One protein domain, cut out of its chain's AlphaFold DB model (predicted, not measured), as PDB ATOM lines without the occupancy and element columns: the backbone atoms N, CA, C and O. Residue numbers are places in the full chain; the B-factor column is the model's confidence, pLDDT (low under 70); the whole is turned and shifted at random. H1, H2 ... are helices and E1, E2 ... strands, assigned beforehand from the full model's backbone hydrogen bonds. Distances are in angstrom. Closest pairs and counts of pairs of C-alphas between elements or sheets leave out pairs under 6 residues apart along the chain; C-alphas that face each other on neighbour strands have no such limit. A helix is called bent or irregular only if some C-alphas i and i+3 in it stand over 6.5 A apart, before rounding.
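This is residues 227 to 345 of the 347 residues of an uncharacterized protein of Planctomycetes bacterium (UniProt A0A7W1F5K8). Two four-stranded sheets form a sandwich, face to face with their strands crossed at 57 degrees, and H1 packs on the face of E4 E3 E6 E7 turned away from the other sheet. Residues 323 to 331 stick out as a loop at one end. The 119 printed residues are of mixed class, under half in named elements, in the order E1 E2 E3 E4 E5 H1 E6 E7 E8. The sheet E4 E3 E6 E7 is antiparallel, the sheet E5 E2 E1 E8 mixed; the whole is compact, radius of gyration of the C-alphas 14.4 A, spanning 48 by 29 by 22 A.

Start in the twisted sheet of E4, residues 262 to 268, E3, 250 to 256, E6, 310 to 315, and E7, 334 to 340, 20.8 A long. H1, residues 295 to 306, runs 16.6 A. Find C-alpha 230 at (-30.709, 14.120, 40.259), where E1, residues 230 to 236, begins; E2 is residues 239 to 245, E5 is residues 273 to 275, and E8, residues 342 to 344, ends with C-alpha 344 at (-20.551, 13.398, 34.224).

Look for N and O within hydrogen-bond range: N 254 and O 312 between E3 and E6, 2.8 A, and N 313 and O 337 in the hairpin of E6 and E7, 2.8 A. H1 is on this sheet, two layers, at a height of 9.5 A; C-alphas 304 and 310 of H1 and E6 are closest, 5.5 A. H1 is only just irregular, C-alphas 302 and 305 being 6.7 A apart, with 6 of 8 O i to N i+4 pairs within range. In the hairpin of E1 and E2, N 241 and O 234 are 2.8 A apart.

The printed part has no cut. The links E5 to H1 and E6 to E7 are long. Residues 281 to 283 and 345 are under pLDDT 70.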
ATOM      1  N   GLU A 227     -33.615  14.697  49.556       91.38
ATOM      2  CA  GLU A 227     -33.829  14.356  48.156       91.38
ATOM      3  C   GLU A 227     -32.514  13.980  47.488       91.38
ATOM      4  O   GLU A 227     -31.520  14.711  47.523       91.38
ATOM      5  N   ARG A 228     -32.526  12.799  46.873       90.88
ATOM      6  CA  ARG A 228     -31.390  12.241  46.144       90.88
ATOM      7  C   ARG A 228     -31.694  12.074  44.657       90.88
ATOM      8  O   ARG A 228     -30.858  11.592  43.902       90.88
ATOM      9  N   ALA A 229     -32.866  12.452  44.190       90.94
ATOM     10  CA  ALA A 229     -33.139  12.426  42.768       90.94
ATOM     11  C   ALA A 229     -32.341  13.537  42.058       90.94
ATOM     12  O   ALA A 229     -32.365  14.692  42.484       90.94
ATOM     13  N   ARG A 230     -31.587  13.192  41.004       92.25
ATOM     14  CA  ARG A 230     -30.709  14.120  40.259       92.25
ATOM     15  C   ARG A 230     -30.933  13.955  38.755       92.25
ATOM     16  O   ARG A 230     -31.217  12.848  38.307       92.25
ATOM     17  N   VAL A 231     -30.723  15.010  37.975       94.19
ATOM     18  CA  VAL A 231     -30.515  14.883  36.523       94.19
ATOM     19  C   VAL A 231     -29.017  14.816  36.269       94.19
ATOM     20  O   VAL A 231     -28.270  15.639  36.799       94.19
ATOM     21  N   GLN A 232     -28.582  13.831  35.488       94.75
ATOM     22  CA  GLN A 232     -27.188  13.715  35.062       94.75
ATOM     23  C   GLN A 232     -27.072  14.125  33.602       94.75
ATOM     24  O   GLN A 232     -27.965  13.845  32.805       94.75
ATOM     25  N   ILE A 233     -25.981  14.793  33.262       95.19
ATOM     26  CA  ILE A 233     -25.698  15.254  31.910       95.19
ATOM     27  C   ILE A 233     -24.328  14.717  31.524       95.19
ATOM     28  O   ILE A 233     -23.328  15.028  32.172       95.19
ATOM     29  N   ALA A 234     -24.289  13.916  30.468       93.62
ATOM     30  CA  ALA A 234     -23.074  13.329  29.932       93.62
ATOM     31  C   ALA A 234     -22.772  13.924  28.557       93.62
ATOM     32  O   ALA A 234     -23.670  14.192  27.754       93.62
ATOM     33  N   ARG A 235     -21.488  14.128  28.264       91.12
ATOM     34  CA  ARG A 235     -21.061  14.561  26.933       91.12
ATOM     35  C   ARG A 235     -20.940  13.352  26.014       91.12
ATOM     36  O   ARG A 235     -20.235  12.400  26.344       91.12
ATOM     37  N   ARG A 236     -21.563  13.406  24.835       87.44
ATOM     38  CA  ARG A 236     -21.516  12.324  23.841       87.44
ATOM     39  C   ARG A 236     -21.159  12.876  22.466       87.44
ATOM     40  O   ARG A 236     -22.007  13.374  21.730       87.44
ATOM     41  N   GLY A 237     -19.875  12.778  22.120       83.88
ATOM     42  CA  GLY A 237     -19.337  13.386  20.901       83.88
ATOM     43  C   GLY A 237     -19.450  14.912  20.949       83.88
ATOM     44  O   GLY A 237     -18.949  15.544  21.881       83.88
ATOM     45  N   GLU A 238     -20.116  15.496  19.953       80.38
ATOM     46  CA  GLU A 238     -20.369  16.943  19.876       80.38
ATOM     47  C   GLU A 238     -21.645  17.386  20.611       80.38
ATOM     48  O   GLU A 238     -21.858  18.584  20.783       80.38
ATOM     49  N   GLY A 239     -22.471  16.443  21.075       89.06
ATOM     50  CA  GLY A 239     -23.723  16.719  21.777       89.06
ATOM     51  C   GLY A 239     -23.693  16.365  23.263       89.06
ATOM     52  O   GLY A 239     -22.687  15.906  23.818       89.06
ATOM     53  N   TRP A 240     -24.850  16.545  23.889       94.50
ATOM     54  CA  TRP A 240     -25.101  16.212  25.286       94.50
ATOM     55  C   TRP A 240     -26.232  15.200  25.399       94.50
ATOM     56  O   TRP A 240     -27.140  15.167  24.571       94.50
ATOM     57  N   GLU A 241     -26.181  14.374  26.433       95.50
ATOM     58  CA  GLU A 241     -27.197  13.379  26.749       95.50
ATOM     59  C   GLU A 241     -27.628  13.569  28.204       95.50
ATOM     60  O   GLU A 241     -26.787  13.691  29.095       95.50
ATOM     61  N   ALA A 242     -28.937  13.629  28.442       96.19
ATOM     62  CA  ALA A 242     -29.515  13.769  29.771       96.19
ATOM     63  C   ALA A 242     -30.046  12.428  30.271       96.19
ATOM     64  O   ALA A 242     -30.785  11.739  29.565       96.19
ATOM     65  N   VAL A 243     -29.706  12.081  31.510       96.19
ATOM     66  CA  VAL A 243     -30.207  10.898  32.208       96.19
ATOM     67  C   VAL A 243     -31.143  11.336  33.326       96.19
ATOM     68  O   VAL A 243     -30.757  12.070  34.243       96.19
ATOM     69  N   ASN A 244     -32.389  10.868  33.258       96.31
ATOM     70  CA  ASN A 244     -33.399  11.172  34.264       96.31
ATOM     71  C   ASN A 244     -33.224  10.286  35.509       96.31
ATOM     72  O   ASN A 244     -33.606   9.116  35.507       96.31
ATOM     73  N   GLY A 245     -32.715  10.859  36.597       93.88
ATOM     74  CA  GLY A 245     -32.680  10.228  37.919       93.88
ATOM     75  C   GLY A 245     -33.702  10.799  38.905       93.88
ATOM     76  O   GLY A 245     -33.513  10.631  40.106       93.88
ATOM     77  N   LEU A 246     -34.743  11.497  38.434       92.94
ATOM     78  CA  LEU A 246     -35.735  12.169  39.278       92.94
ATOM     79  C   LEU A 246     -36.807  11.221  39.844       92.94
ATOM     80  O   LEU A 246     -37.367  11.493  40.900       92.94
ATOM     81  N   GLY A 247     -37.096  10.108  39.172       92.50
ATOM     82  CA  GLY A 247     -38.161   9.171  39.552       92.50
ATOM     83  C   GLY A 247     -39.355   9.218  38.593       92.50
ATOM     84  O   GLY A 247     -39.593   8.223  37.910       92.50
ATOM     85  N   PRO A 248     -40.106  10.332  38.499       95.00
ATOM     86  CA  PRO A 248     -41.146  10.486  37.492       95.00
ATOM     87  C   PRO A 248     -40.547  10.785  36.110       95.00
ATOM     88  O   PRO A 248     -39.399  11.216  35.987       95.00
ATOM     89  N   GLU A 249     -41.341  10.572  35.059       96.56
ATOM     90  CA  GLU A 249     -40.988  11.009  33.704       96.56
ATOM     91  C   GLU A 249     -40.826  12.532  33.668       96.56
ATOM     92  O   GLU A 249     -41.648  13.276  34.220       96.56
ATOM     93  N   ILE A 250     -39.766  12.989  33.002       97.12
ATOM     94  CA  ILE A 250     -39.602  14.398  32.662       97.12
ATOM     95  C   ILE A 250     -40.268  14.610  31.305       97.12
ATOM     96  O   ILE A 250     -39.801  14.096  30.292       97.12
ATOM     97  N   VAL A 251     -41.365  15.362  31.299       95.94
ATOM     98  CA  VAL A 251     -42.138  15.681  30.092       95.94
ATOM     99  C   VAL A 251     -41.319  16.566  29.162       95.94
ATOM    100  O   VAL A 251     -41.271  16.306  27.969       95.94
ATOM    101  N   ALA A 252     -40.655  17.570  29.730       95.06
ATOM    102  CA  ALA A 252     -39.773  18.490  29.024       95.06
ATOM    103  C   ALA A 252     -38.649  18.935  29.963       95.06
ATOM    104  O   ALA A 252     -38.894  19.160  31.155       95.06
ATOM    105  N   ILE A 253     -37.432  19.073  29.439       94.88
ATOM    106  CA  ILE A 253     -36.270  19.609  30.151       94.88
ATOM    107  C   ILE A 253     -35.574  20.676  29.314       94.88
ATOM    108  O   ILE A 253     -35.382  20.504  28.114       94.88
ATOM    109  N   ALA A 254     -35.143  21.740  29.979       94.12
ATOM    110  CA  ALA A 254     -34.237  22.744  29.452       94.12
ATOM    111  C   ALA A 254     -33.011  22.828  30.363       94.12
ATOM    112  O   ALA A 254     -33.142  22.923  31.584       94.12
ATOM    113  N   TRP A 255     -31.819  22.779  29.783       94.19
ATOM    114  CA  TRP A 255     -30.544  22.799  30.490       94.19
ATOM    115  C   TRP A 255     -29.585  23.762  29.800       94.19
ATOM    116  O   TRP A 255     -29.504  23.783  28.571       94.19
ATOM    117  N   ARG A 256     -28.852  24.559  30.581       91.88
ATOM    118  CA  ARG A 256     -27.829  25.461  30.045       91.88
ATOM    119  C   ARG A 256     -26.450  24.844  30.238       91.88
ATOM    120  O   ARG A 256     -26.073  24.505  31.360       91.88
ATOM    121  N   ASP A 257     -25.699  24.693  29.156       91.50
ATOM    122  CA  ASP A 257     -24.351  24.138  29.207       91.50
ATOM    123  C   ASP A 257     -23.354  25.106  29.889       91.50
ATOM    124  O   ASP A 257     -23.674  26.279  30.128       91.50
ATOM    125  N   PRO A 258     -22.135  24.651  30.236       88.88
ATOM    126  CA  PRO A 258     -21.110  25.509  30.834       88.88
ATOM    127  C   PRO A 258     -20.669  26.694  29.959       88.88
ATOM    128  O   PRO A 258     -20.112  27.659  30.482       88.88
ATOM    129  N   GLN A 259     -20.872  26.619  28.642       87.94
ATOM    130  CA  GLN A 259     -20.569  27.671  27.671       87.94
ATOM    131  C   GLN A 259     -21.729  28.669  27.502       87.94
ATOM    132  O   GLN A 259     -21.569  29.676  26.814       87.94
ATOM    133  N   GLY A 260     -22.868  28.421  28.151       87.44
ATOM    134  CA  GLY A 260     -24.068  29.240  28.074       87.44
ATOM    135  C   GLY A 260     -25.047  28.828  26.973       87.44
ATOM    136  O   GLY A 260     -26.065  29.493  26.842       87.44
ATOM    137  N   GLY A 261     -24.797  27.764  26.210       90.06
ATOM    138  CA  GLY A 261     -25.727  27.240  25.209       90.06
ATOM    139  C   GLY A 261     -26.949  26.580  25.852       90.06
ATOM    140  O   GLY A 261     -26.819  25.860  26.842       90.06
ATOM    141  N   LEU A 262     -28.141  26.825  25.306       91.56
ATOM    142  CA  LEU A 262     -29.383  26.217  25.780       91.56
ATOM    143  C   LEU A 262     -29.675  24.913  25.029       91.56
ATOM    144  O   LEU A 262     -29.658  24.864  23.799       91.56
ATOM    145  N   TRP A 263     -29.989  23.867  25.783       93.19
ATOM    146  CA  TRP A 263     -30.276  22.528  25.285       93.19
ATOM    147  C   TRP A 263     -31.609  22.030  25.836       93.19
ATOM    148  O   TRP A 263     -31.929  22.285  26.997       93.19
ATOM    149  N   GLN A 264     -32.368  21.293  25.028       94.25
ATOM    150  CA  GLN A 264     -33.675  20.766  25.419       94.25
ATOM    151  C   GLN A 264     -33.895  19.315  24.995       94.25
ATOM    152  O   GLN A 264     -33.288  18.834  24.034       94.25
ATOM    153  N   ALA A 265     -34.791  18.632  25.699       94.62
ATOM    154  CA  ALA A 265     -35.351  17.349  25.293       94.62
ATOM    155  C   ALA A 265     -36.736  17.146  25.916       94.62
ATOM    156  O   ALA A 265     -37.055  17.738  26.948       94.62
ATOM    157  N   ASP A 266     -37.517  16.259  25.311       95.56
ATOM    158  CA  ASP A 266     -38.855  15.889  25.765       95.56
ATOM    159  C   ASP A 266     -38.920  14.388  26.062       95.56
ATOM    160  O   ASP A 266     -38.149  13.601  25.505       95.56
ATOM    161  N   HIS A 267     -39.855  13.989  26.924       95.75
ATOM    162  CA  HIS A 267     -40.166  12.589  27.242       95.75
ATOM    163  C   HIS A 267     -38.971  11.745  27.719       95.75
ATOM    164  O   HIS A 267     -38.666  10.680  27.175       95.75
ATOM    165  N   LEU A 268     -38.304  12.185  28.790       96.69
ATOM    166  CA  LEU A 268     -37.230  11.415  29.417       96.69
ATOM    167  C   LEU A 268     -37.827  10.474  30.465       96.69
ATOM    168  O   LEU A 268     -38.113  10.866  31.604       96.69
ATOM    169  N   ALA A 269     -37.975   9.205  30.092       96.81
ATOM    170  CA  ALA A 269     -38.358   8.147  31.019       96.81
ATOM    171  C   ALA A 269     -37.322   7.979  32.144       96.81
ATOM    172  O   ALA A 269     -36.135   8.264  31.979       96.81
ATOM    173  N   PHE A 270     -37.762   7.494  33.305       95.69
ATOM    174  CA  PHE A 270     -36.871   7.272  34.443       95.69
ATOM    175  C   PHE A 270     -35.743   6.289  34.108       95.69
ATOM    176  O   PHE A 270     -35.985   5.202  33.582       95.69
ATOM    177  N   GLY A 271     -34.505   6.679  34.417       93.81
ATOM    178  CA  GLY A 271     -33.293   5.918  34.124       93.81
ATOM    179  C   GLY A 271     -32.877   5.908  32.650       93.81
ATOM    180  O   GLY A 271     -31.832   5.343  32.335       93.81
ATOM    181  N   ALA A 272     -33.654   6.516  31.746       92.56
ATOM    182  CA  ALA A 272     -33.312   6.593  30.332       92.56
ATOM    183  C   ALA A 272     -32.325   7.734  30.063       92.56
ATOM    184  O   ALA A 272     -32.426   8.815  30.649       92.56
ATOM    185  N   ALA A 273     -31.399   7.481  29.141       93.75
ATOM    186  CA  ALA A 273     -30.501   8.473  28.578       93.75
ATOM    187  C   ALA A 273     -31.105   8.988  27.262       93.75
ATOM    188  O   ALA A 273     -31.480   8.193  26.399       93.75
ATOM    189  N   THR A 274     -31.278  10.304  27.149       95.81
ATOM    190  CA  THR A 274     -31.936  10.949  26.004       95.81
ATOM    191  C   THR A 274     -31.037  12.051  25.449       95.81
ATOM    192  O   THR A 274     -30.574  12.894  26.224       95.81
ATOM    193  N   PRO A 275     -30.759  12.069  24.133       95.19
ATOM    194  CA  PRO A 275     -29.931  13.105  23.533       95.19
ATOM    195  C   PRO A 275     -30.630  14.463  23.620       95.19
ATOM    196  O   PRO A 275     -31.819  14.585  23.330       95.19
ATOM    197  N   LEU A 276     -29.875  15.487  24.001       94.31
ATOM    198  CA  LEU A 276     -30.341  16.862  24.029       94.31
ATOM    199  C   LEU A 276     -30.153  17.525  22.664       94.31
ATOM    200  O   LEU A 276     -29.161  17.300  21.969       94.31
ATOM    201  N   THR A 277     -31.089  18.401  22.312       93.69
ATOM    202  CA  THR A 277     -31.043  19.212  21.094       93.69
ATOM    203  C   THR A 277     -30.706  20.654  21.452       93.69
ATOM    204  O   THR A 277     -31.343  21.235  22.331       93.69
ATOM    205  N   ALA A 278     -29.710  21.235  20.782       91.75
ATOM    206  CA  ALA A 278     -29.347  22.638  20.964       91.75
ATOM    207  C   ALA A 278     -30.451  23.558  20.427       91.75
ATOM    208  O   ALA A 278     -30.993  23.319  19.345       91.75
ATOM    209  N   LEU A 279     -30.761  24.622  21.167       87.06
ATOM    210  CA  LEU A 279     -31.765  25.606  20.785       87.06
ATOM    211  C   LEU A 279     -31.101  26.866  20.220       87.06
ATOM    212  O   LEU A 279     -30.273  27.480  20.885       87.06
ATOM    213  N   ALA A 280     -31.468  27.249  18.994       74.06
ATOM    214  CA  ALA A 280     -30.831  28.360  18.280       74.06
ATOM    215  C   ALA A 280     -31.253  29.752  18.787       74.06
ATOM    216  O   ALA A 280     -30.430  30.661  18.799       74.06
ATOM    217  N   ASP A 281     -32.504  29.907  19.233       68.81
ATOM    218  CA  ASP A 281     -33.096  31.213  19.571       68.81
ATOM    219  C   ASP A 281     -33.192  31.479  21.088       68.81
ATOM    220  O   ASP A 281     -33.940  32.359  21.508       68.81
ATOM    221  N   ASP A 282     -32.492  30.702  21.932       65.81
ATOM    222  CA  ASP A 282     -32.570  30.768  23.413       65.81
ATOM    223  C   ASP A 282     -34.015  30.700  23.986       65.81
ATOM    224  O   ASP A 282     -34.252  30.932  25.176       65.81
ATOM    225  N   ALA A 283     -35.000  30.358  23.151       68.69
ATOM    226  CA  ALA A 283     -36.424  30.387  23.456       68.69
ATOM    227  C   ALA A 283     -36.849  29.158  24.272       68.69
ATOM    228  O   ALA A 283     -37.482  28.238  23.760       68.69
ATOM    229  N   ASP A 284     -36.494  29.140  25.555       75.00
ATOM    230  CA  ASP A 284     -36.874  28.066  26.472       75.00
ATOM    231  C   ASP A 284     -38.409  27.953  26.594       75.00
ATOM    232  O   ASP A 284     -39.078  28.855  27.103       75.00
ATOM    233  N   ALA A 285     -38.976  26.817  26.178       72.88
ATOM    234  CA  ALA A 285     -40.403  26.519  26.328       72.88
ATOM    235  C   ALA A 285     -40.862  26.504  27.804       72.88
ATOM    236  O   ALA A 285     -42.034  26.742  28.100       72.88
ATOM    237  N   LEU A 286     -39.933  26.279  28.738       79.88
ATOM    238  CA  LEU A 286     -40.127  26.321  30.188       79.88
ATOM    239  C   LEU A 286     -39.767  27.689  30.800       79.88
ATOM    240  O   LEU A 286     -39.740  27.825  32.028       79.88
ATOM    241  N   ALA A 287     -39.520  28.718  29.978       75.25
ATOM    242  CA  ALA A 287     -39.223  30.073  30.449       75.25
ATOM    243  C   ALA A 287     -40.354  30.676  31.282       75.25
ATOM    244  O   ALA A 287     -40.085  31.423  32.223       75.25
ATOM    245  N   ALA A 288     -41.605  30.356  30.942       78.44
ATOM    246  CA  ALA A 288     -42.763  30.873  31.647       78.44
ATOM    247  C   ALA A 288     -42.773  30.372  33.095       78.44
ATOM    248  O   ALA A 288     -42.894  29.173  33.361       78.44
ATOM    249  N   THR A 289     -42.676  31.304  34.038       72.62
ATOM    250  CA  THR A 289     -42.743  30.982  35.457       72.62
ATOM    251  C   THR A 289     -44.136  30.468  35.814       72.62
ATOM    252  O   THR A 289     -45.139  31.129  35.518       72.62
ATOM    253  N   PRO A 290     -44.245  29.298  36.461       73.88
ATOM    254  CA  PRO A 290     -45.506  28.862  37.029       73.88
ATOM    255  C   PRO A 290     -45.885  29.826  38.167       73.88
ATOM    256  O   PRO A 290     -45.268  29.813  39.225       73.88
ATOM    257  N   GLY A 291     -46.854  30.709  37.920       74.06
ATOM    258  CA  GLY A 291     -47.270  31.711  38.906       74.06
ATOM    259  C   GLY A 291     -48.004  31.112  40.107       74.06
ATOM    260  O   GLY A 291     -48.543  30.005  40.025       74.06
ATOM    261  N   GLY A 292     -48.062  31.871  41.203       74.44
ATOM    262  CA  GLY A 292     -48.895  31.546  42.368       74.44
ATOM    263  C   GLY A 292     -48.187  30.739  43.463       74.44
ATOM    264  O   GLY A 292     -48.831  30.298  44.413       74.44
ATOM    265  N   MET A 293     -46.861  30.600  43.391       78.44
ATOM    266  CA  MET A 293     -46.039  29.952  44.433       78.44
ATOM    267  C   MET A 293     -45.228  30.934  45.292       78.44
ATOM    268  O   MET A 293     -44.474  30.517  46.169       78.44
ATOM    269  N   GLY A 294     -45.429  32.237  45.082       76.69
ATOM    270  CA  GLY A 294     -44.737  33.309  45.793       76.69
ATOM    271  C   GLY A 294     -43.403  33.659  45.127       76.69
ATOM    272  O   GLY A 294     -42.802  32.824  44.444       76.69
ATOM    273  N   PRO A 295     -42.903  34.892  45.301       77.19
ATOM    274  CA  PRO A 295     -41.771  35.375  44.519       77.19
ATOM    275  C   PRO A 295     -40.461  34.660  44.821       77.19
ATOM    276  O   PRO A 295     -39.593  34.648  43.961       77.19
ATOM    277  N   VAL A 296     -40.290  34.031  45.990       81.06
ATOM    278  CA  VAL A 296     -39.076  33.236  46.246       81.06
ATOM    279  C   VAL A 296     -39.008  32.036  45.300       81.06
ATOM    280  O   VAL A 296     -37.968  31.804  44.684       81.06
ATOM    281  N   ALA A 297     -40.109  31.297  45.151       84.62
ATOM    282  CA  ALA A 297     -40.182  30.154  44.244       84.62
ATOM    283  C   ALA A 297     -40.037  30.602  42.785       84.62
ATOM    284  O   ALA A 297     -39.273  30.017  42.018       84.62
ATOM    285  N   GLU A 298     -40.728  31.682  42.423       84.25
ATOM    286  CA  GLU A 298     -40.723  32.248  41.075       84.25
ATOM    287  C   GLU A 298     -39.342  32.797  40.682       84.25
ATOM    288  O   GLU A 298     -38.868  32.557  39.569       84.25
ATOM    289  N   HIS A 299     -38.650  33.467  41.607       83.69
ATOM    290  CA  HIS A 299     -37.286  33.954  41.408       83.69
ATOM    291  C   HIS A 299     -36.309  32.787  41.262       83.69
ATOM    292  O   HIS A 299     -35.564  32.738  40.287       83.69
ATOM    293  N   ARG A 300     -36.380  31.780  42.147       86.81
ATOM    294  CA  ARG A 300     -35.542  30.576  42.040       86.81
ATOM    295  C   ARG A 300     -35.758  29.838  40.726       86.81
ATOM    296  O   ARG A 300     -34.781  29.428  40.111       86.81
ATOM    297  N   TRP A 301     -37.002  29.692  40.274       88.88
ATOM    298  CA  TRP A 301     -37.314  29.108  38.969       88.88
ATOM    299  C   TRP A 301     -36.684  29.893  37.815       88.88
ATOM    300  O   TRP A 301     -36.082  29.300  36.919       88.88
ATOM    301  N   SER A 302     -36.810  31.220  37.856       85.12
ATOM    302  CA  SER A 302     -36.293  32.118  36.820       85.12
ATOM    303  C   SER A 302     -34.765  32.078  36.753       85.12
ATOM    304  O   SER A 302     -34.204  32.001  35.663       85.12
ATOM    305  N   ASP A 303     -34.097  32.040  37.907       84.38
ATOM    306  CA  ASP A 303     -32.636  32.018  38.003       84.38
ATOM    307  C   ASP A 303     -32.017  30.708  37.510       84.38
ATOM    308  O   ASP A 303     -30.886  30.717  37.023       84.38
ATOM    309  N   CYS A 304     -32.732  29.581  37.634       83.88
ATOM    310  CA  CYS A 304     -32.165  28.266  37.348       83.88
ATOM    311  C   CYS A 304     -31.635  28.179  35.915       83.88
ATOM    312  O   CYS A 304     -30.454  27.957  35.745       83.88
ATOM    313  N   VAL A 305     -32.413  28.430  34.863       73.44
ATOM    314  CA  VAL A 305     -31.878  28.276  33.488       73.44
ATOM    315  C   VAL A 305     -30.959  29.417  33.042       73.44
ATOM    316  O   VAL A 305     -30.270  29.282  32.032       73.44
ATOM    317  N   VAL A 306     -30.881  30.525  33.783       79.50
ATOM    318  CA  VAL A 306     -29.901  31.585  33.486       79.50
ATOM    319  C   VAL A 306     -28.485  31.131  33.849       79.50
ATOM    320  O   VAL A 306     -27.519  31.524  33.194       79.50
ATOM    321  N   GLN A 307     -28.339  30.294  34.875       85.31
ATOM    322  CA  GLN A 307     -27.034  29.882  35.374       85.31
ATOM    323  C   GLN A 307     -26.488  28.663  34.604       85.31
ATOM    324  O   GLN A 307     -27.198  27.670  34.436       85.31
ATOM    325  N   PRO A 308     -25.215  28.678  34.167       89.44
ATOM    326  CA  PRO A 308     -24.595  27.518  33.532       89.44
ATOM    327  C   PRO A 308     -24.647  26.269  34.422       89.44
ATOM    328  O   PRO A 308     -24.390  26.333  35.626       89.44
ATOM    329  N   GLY A 309     -24.958  25.122  33.825       89.69
ATOM    330  CA  GLY A 309     -25.060  23.821  34.489       89.69
ATOM    331  C   GLY A 309     -26.424  23.518  35.113       89.69
ATOM    332  O   GLY A 309     -26.669  22.378  35.507       89.69
ATOM    333  N   TRP A 310     -27.325  24.491  35.200       92.25
ATOM    334  CA  TRP A 310     -28.644  24.315  35.800       92.25
ATOM    335  C   TRP A 310     -29.705  23.908  34.779       92.25
ATOM    336  O   TRP A 310     -29.584  24.166  33.580       92.25
ATOM    337  N   PHE A 311     -30.764  23.271  35.277       93.12
ATOM    338  CA  PHE A 311     -31.896  22.826  34.476       93.12
ATOM    339  C   PHE A 311     -33.245  23.277  35.049       93.12
ATOM    340  O   PHE A 311     -33.398  23.507  36.254       93.12
ATOM    341  N   ARG A 312     -34.237  23.339  34.161       94.44
ATOM    342  CA  ARG A 312     -35.674  23.372  34.444       94.44
ATOM    343  C   ARG A 312     -36.317  22.146  33.818       94.44
ATOM    344  O   ARG A 312     -35.989  21.787  32.695       94.44
ATOM    345  N   ALA A 313     -37.237  21.519  34.532       95.00
ATOM    346  CA  ALA A 313     -37.955  20.344  34.071       95.00
ATOM    347  C   ALA A 313     -39.438  20.447  34.426       95.00
ATOM    348  O   ALA A 313     -39.794  20.836  35.541       95.00
ATOM    349  N   GLN A 314     -40.301  20.054  33.496       95.44
ATOM    350  CA  GLN A 314     -41.697  19.736  33.777       95.44
ATOM    351  C   GLN A 314     -41.818  18.231  34.008       95.44
ATOM    352  O   GLN A 314     -41.344  17.434  33.200       95.44
ATOM    353  N   LEU A 315     -42.461  17.836  35.102       95.81
ATOM    354  CA  LEU A 315     -42.599  16.435  35.492       95.81
ATOM    355  C   LEU A 315     -44.014  15.930  35.220       95.81
ATOM    356  O   LEU A 315     -44.987  16.667  35.377       95.81
ATOM    357  N   ALA A 316     -44.133  14.653  34.857       94.56
ATOM    358  CA  ALA A 316     -45.428  13.998  34.671       94.56
ATOM    359  C   ALA A 316     -46.149  13.723  36.005       94.56
ATOM    360  O   ALA A 316     -47.365  13.551  36.038       94.56
ATOM    361  N   ALA A 317     -45.396  13.673  37.107       93.69
ATOM    362  CA  ALA A 317     -45.892  13.414  38.451       93.69
ATOM    363  C   ALA A 317     -45.029  14.148  39.497       93.69
ATOM    364  O   ALA A 317     -43.872  14.475  39.214       93.69
ATOM    365  N   PRO A 318     -45.572  14.420  40.699       91.69
ATOM    366  CA  PRO A 318     -44.824  15.020  41.796       91.69
ATOM    367  C   PRO A 318     -43.621  14.168  42.190       91.69
ATOM    368  O   PRO A 318     -43.677  12.938  42.220       91.69
ATOM    369  N   LEU A 319     -42.532  14.844  42.549       88.06
ATOM    370  CA  LEU A 319     -41.487  14.217  43.339       88.06
ATOM    371  C   LEU A 319     -42.109  13.964  44.720       88.06
ATOM    372  O   LEU A 319     -42.419  14.918  45.429       88.06
ATOM    373  N   GLY A 320     -42.368  12.707  45.073       85.81
ATOM    374  CA  GLY A 320     -43.006  12.335  46.340       85.81
ATOM    375  C   GLY A 320     -44.514  12.616  46.421       85.81
ATOM    376  O   GLY A 320     -45.198  12.819  45.421       85.81
ATOM    377  N   VAL A 321     -45.046  12.573  47.644       88.44
ATOM    378  CA  VAL A 321     -46.474  12.788  47.920       88.44
ATOM    379  C   VAL A 321     -46.766  14.289  47.954       88.44
ATOM    380  O   VAL A 321     -46.009  15.047  48.553       88.44
ATOM    381  N   LEU A 322     -47.857  14.719  47.313       90.56
ATOM    382  CA  LEU A 322     -48.319  16.107  47.401       90.56
ATOM    383  C   LEU A 322     -48.890  16.392  48.796       90.56
ATOM    384  O   LEU A 322     -49.662  15.569  49.300       90.56
ATOM    385  N   PRO A 323     -48.577  17.549  49.396       89.12
ATOM    386  CA  PRO A 323     -49.039  17.874  50.735       89.12
ATOM    387  C   PRO A 323     -50.524  18.228  50.801       89.12
ATOM    388  O   PRO A 323     -51.145  18.652  49.821       89.12
ATOM    389  N   GLY A 324     -51.065  18.135  52.015       87.81
ATOM    390  CA  GLY A 324     -52.451  18.466  52.326       87.81
ATOM    391  C   GLY A 324     -53.427  17.300  52.126       87.81
ATOM    392  O   GLY A 324     -53.027  16.167  51.847       87.81
ATOM    393  N   PRO A 325     -54.731  17.546  52.326       89.12
ATOM    394  CA  PRO A 325     -55.738  16.500  52.260       89.12
ATOM    395  C   PRO A 325     -55.881  15.940  50.840       89.12
ATOM    396  O   PRO A 325     -55.814  16.656  49.834       89.12
ATOM    397  N   ALA A 326     -56.118  14.630  50.770       87.69
ATOM    398  CA  ALA A 326     -56.488  13.972  49.527       87.69
ATOM    399  C   ALA A 326     -57.835  14.512  49.023       87.69
ATOM    400  O   ALA A 326     -58.744  14.789  49.806       87.69
ATOM    401  N   GLY A 327     -57.951  14.650  47.707       86.31
ATOM    402  CA  GLY A 327     -59.150  15.134  47.040       86.31
ATOM    403  C   GLY A 327     -59.132  14.785  45.557       86.31
ATOM    404  O   GLY A 327     -58.109  14.342  45.035       86.31
ATOM    405  N   GLU A 328     -60.265  14.985  44.897       88.94
ATOM    406  CA  GLU A 328     -60.413  14.854  43.452       88.94
ATOM    407  C   GLU A 328     -59.630  15.980  42.759       88.94
ATOM    408  O   GLU A 328     -59.913  17.169  42.946       88.94
ATOM    409  N   ASP A 329     -58.628  15.608  41.967       87.94
ATOM    410  CA  ASP A 329     -57.845  16.550  41.174       87.94
ATOM    411  C   ASP A 329     -58.666  17.001  39.956       87.94
ATOM    412  O   ASP A 329     -58.848  16.260  38.992       87.94
ATOM    413  N   VAL A 330     -59.158  18.245  39.987       86.62
ATOM    414  CA  VAL A 330     -59.986  18.821  38.903       86.62
ATOM    415  C   VAL A 330     -59.182  18.992  37.611       86.62
ATOM    416  O   VAL A 330     -59.730  19.029  36.510       86.62
ATOM    417  N   MET A 331     -57.865  19.123  37.747       85.12
ATOM    418  CA  MET A 331     -56.899  19.169  36.658       85.12
ATOM    419  C   MET A 331     -55.649  18.386  37.066       85.12
ATOM    420  O   MET A 331     -55.337  18.360  38.260       85.12
ATOM    421  N   PRO A 332     -54.893  17.821  36.106       87.19
ATOM    422  CA  PRO A 332     -53.593  17.229  36.396       87.19
ATOM    423  C   PRO A 332     -52.702  18.218  37.157       87.19
ATOM    424  O   PRO A 332     -52.637  19.402  36.805       87.19
ATOM    425  N   ALA A 333     -52.024  17.732  38.197       89.06
ATOM    426  CA  ALA A 333     -51.113  18.554  38.978       89.06
ATOM    427  C   ALA A 333     -49.995  19.096  38.077       89.06
ATOM    428  O   ALA A 333     -49.355  18.352  37.334       89.06
ATOM    429  N   ARG A 334     -49.752  20.405  38.147       91.75
ATOM    430  CA  ARG A 334     -48.651  21.034  37.410       91.75
ATOM    431  C   ARG A 334     -47.392  20.963  38.257       91.75
ATOM    432  O   ARG A 334     -47.275  21.707  39.227       91.75
ATOM    433  N   VAL A 335     -46.470  20.080  37.900       94.25
ATOM    434  CA  VAL A 335     -45.268  19.831  38.696       94.25
ATOM    435  C   VAL A 335     -44.028  20.209  37.903       94.25
ATOM    436  O   VAL A 335     -43.847  19.795  36.757       94.25
ATOM    437  N   TYR A 336     -43.163  20.976  38.548       94.81
ATOM    438  CA  TYR A 336     -41.910  21.449  37.997       94.81
ATOM    439  C   TYR A 336     -40.757  21.152  38.952       94.81
ATOM    440  O   TYR A 336     -40.927  21.158  40.174       94.81
ATOM    441  N   ALA A 337     -39.575  20.924  38.394       94.81
ATOM    442  CA  ALA A 337     -38.340  20.785  39.147       94.81
ATOM    443  C   ALA A 337     -37.230  21.625  38.520       94.81
ATOM    444  O   ALA A 337     -37.137  21.740  37.299       94.81
ATOM    445  N   CYS A 338     -36.376  22.203  39.351       94.00
ATOM    446  CA  CYS A 338     -35.193  22.918  38.904       94.00
ATOM    447  C   CYS A 338     -34.021  22.678  39.855       94.00
ATOM    448  O   CYS A 338     -34.204  22.394  41.039       94.00
ATOM    449  N   GLY A 339     -32.804  22.756  39.333       93.12
ATOM    450  CA  GLY A 339     -31.601  22.472  40.109       93.12
ATOM    451  C   GLY A 339     -30.353  22.452  39.244       93.12
ATOM    452  O   GLY A 339     -30.424  22.604  38.025       93.12
ATOM    453  N   LEU A 340     -29.201  22.249  39.874       92.62
ATOM    454  CA  LEU A 340     -27.949  22.027  39.158       92.62
ATOM    455  C   LEU A 340     -27.904  20.581  38.654       92.62
ATOM    456  O   LEU A 340     -28.095  19.641  39.432       92.62
ATOM    457  N   ALA A 341     -27.648  20.398  37.361       92.75
ATOM    458  CA  ALA A 341     -27.446  19.075  36.801       92.75
ATOM    459  C   ALA A 341     -26.056  18.542  37.171       92.75
ATOM    460  O   ALA A 341     -25.074  19.284  37.242       92.75
ATOM    461  N   VAL A 342     -25.958  17.234  37.392       92.19
ATOM    462  CA  VAL A 342     -24.677  16.579  37.654       92.19
ATOM    463  C   VAL A 342     -23.989  16.329  36.319       92.19
ATOM    464  O   VAL A 342     -24.430  15.489  35.540       92.19
ATOM    465  N   LEU A 343     -22.908  17.059  36.055       90.12
ATOM    466  CA  LEU A 343     -22.067  16.828  34.884       90.12
ATOM    467  C   LEU A 343     -21.220  15.573  35.098       90.12
ATOM    468  O   LEU A 343     -20.391  15.518  36.010       90.12
ATOM    469  N   GLU A 344     -21.414  14.569  34.252       85.06
ATOM    470  CA  GLU A 344     -20.551  13.398  34.224       85.06
ATOM    471  C   GLU A 344     -19.248  13.780  33.512       85.06
ATOM    472  O   GLU A 344     -19.241  14.138  32.332       85.06
ATOM    473  N   ASN A 345     -18.132  13.774  34.249       65.44
ATOM    474  CA  ASN A 345     -16.834  14.061  33.646       65.44
ATOM    475  C   ASN A 345     -16.520  12.996  32.585       65.44
ATOM    476  O   ASN A 345     -16.646  11.804  32.889       65.44
TER     477      ASN A 345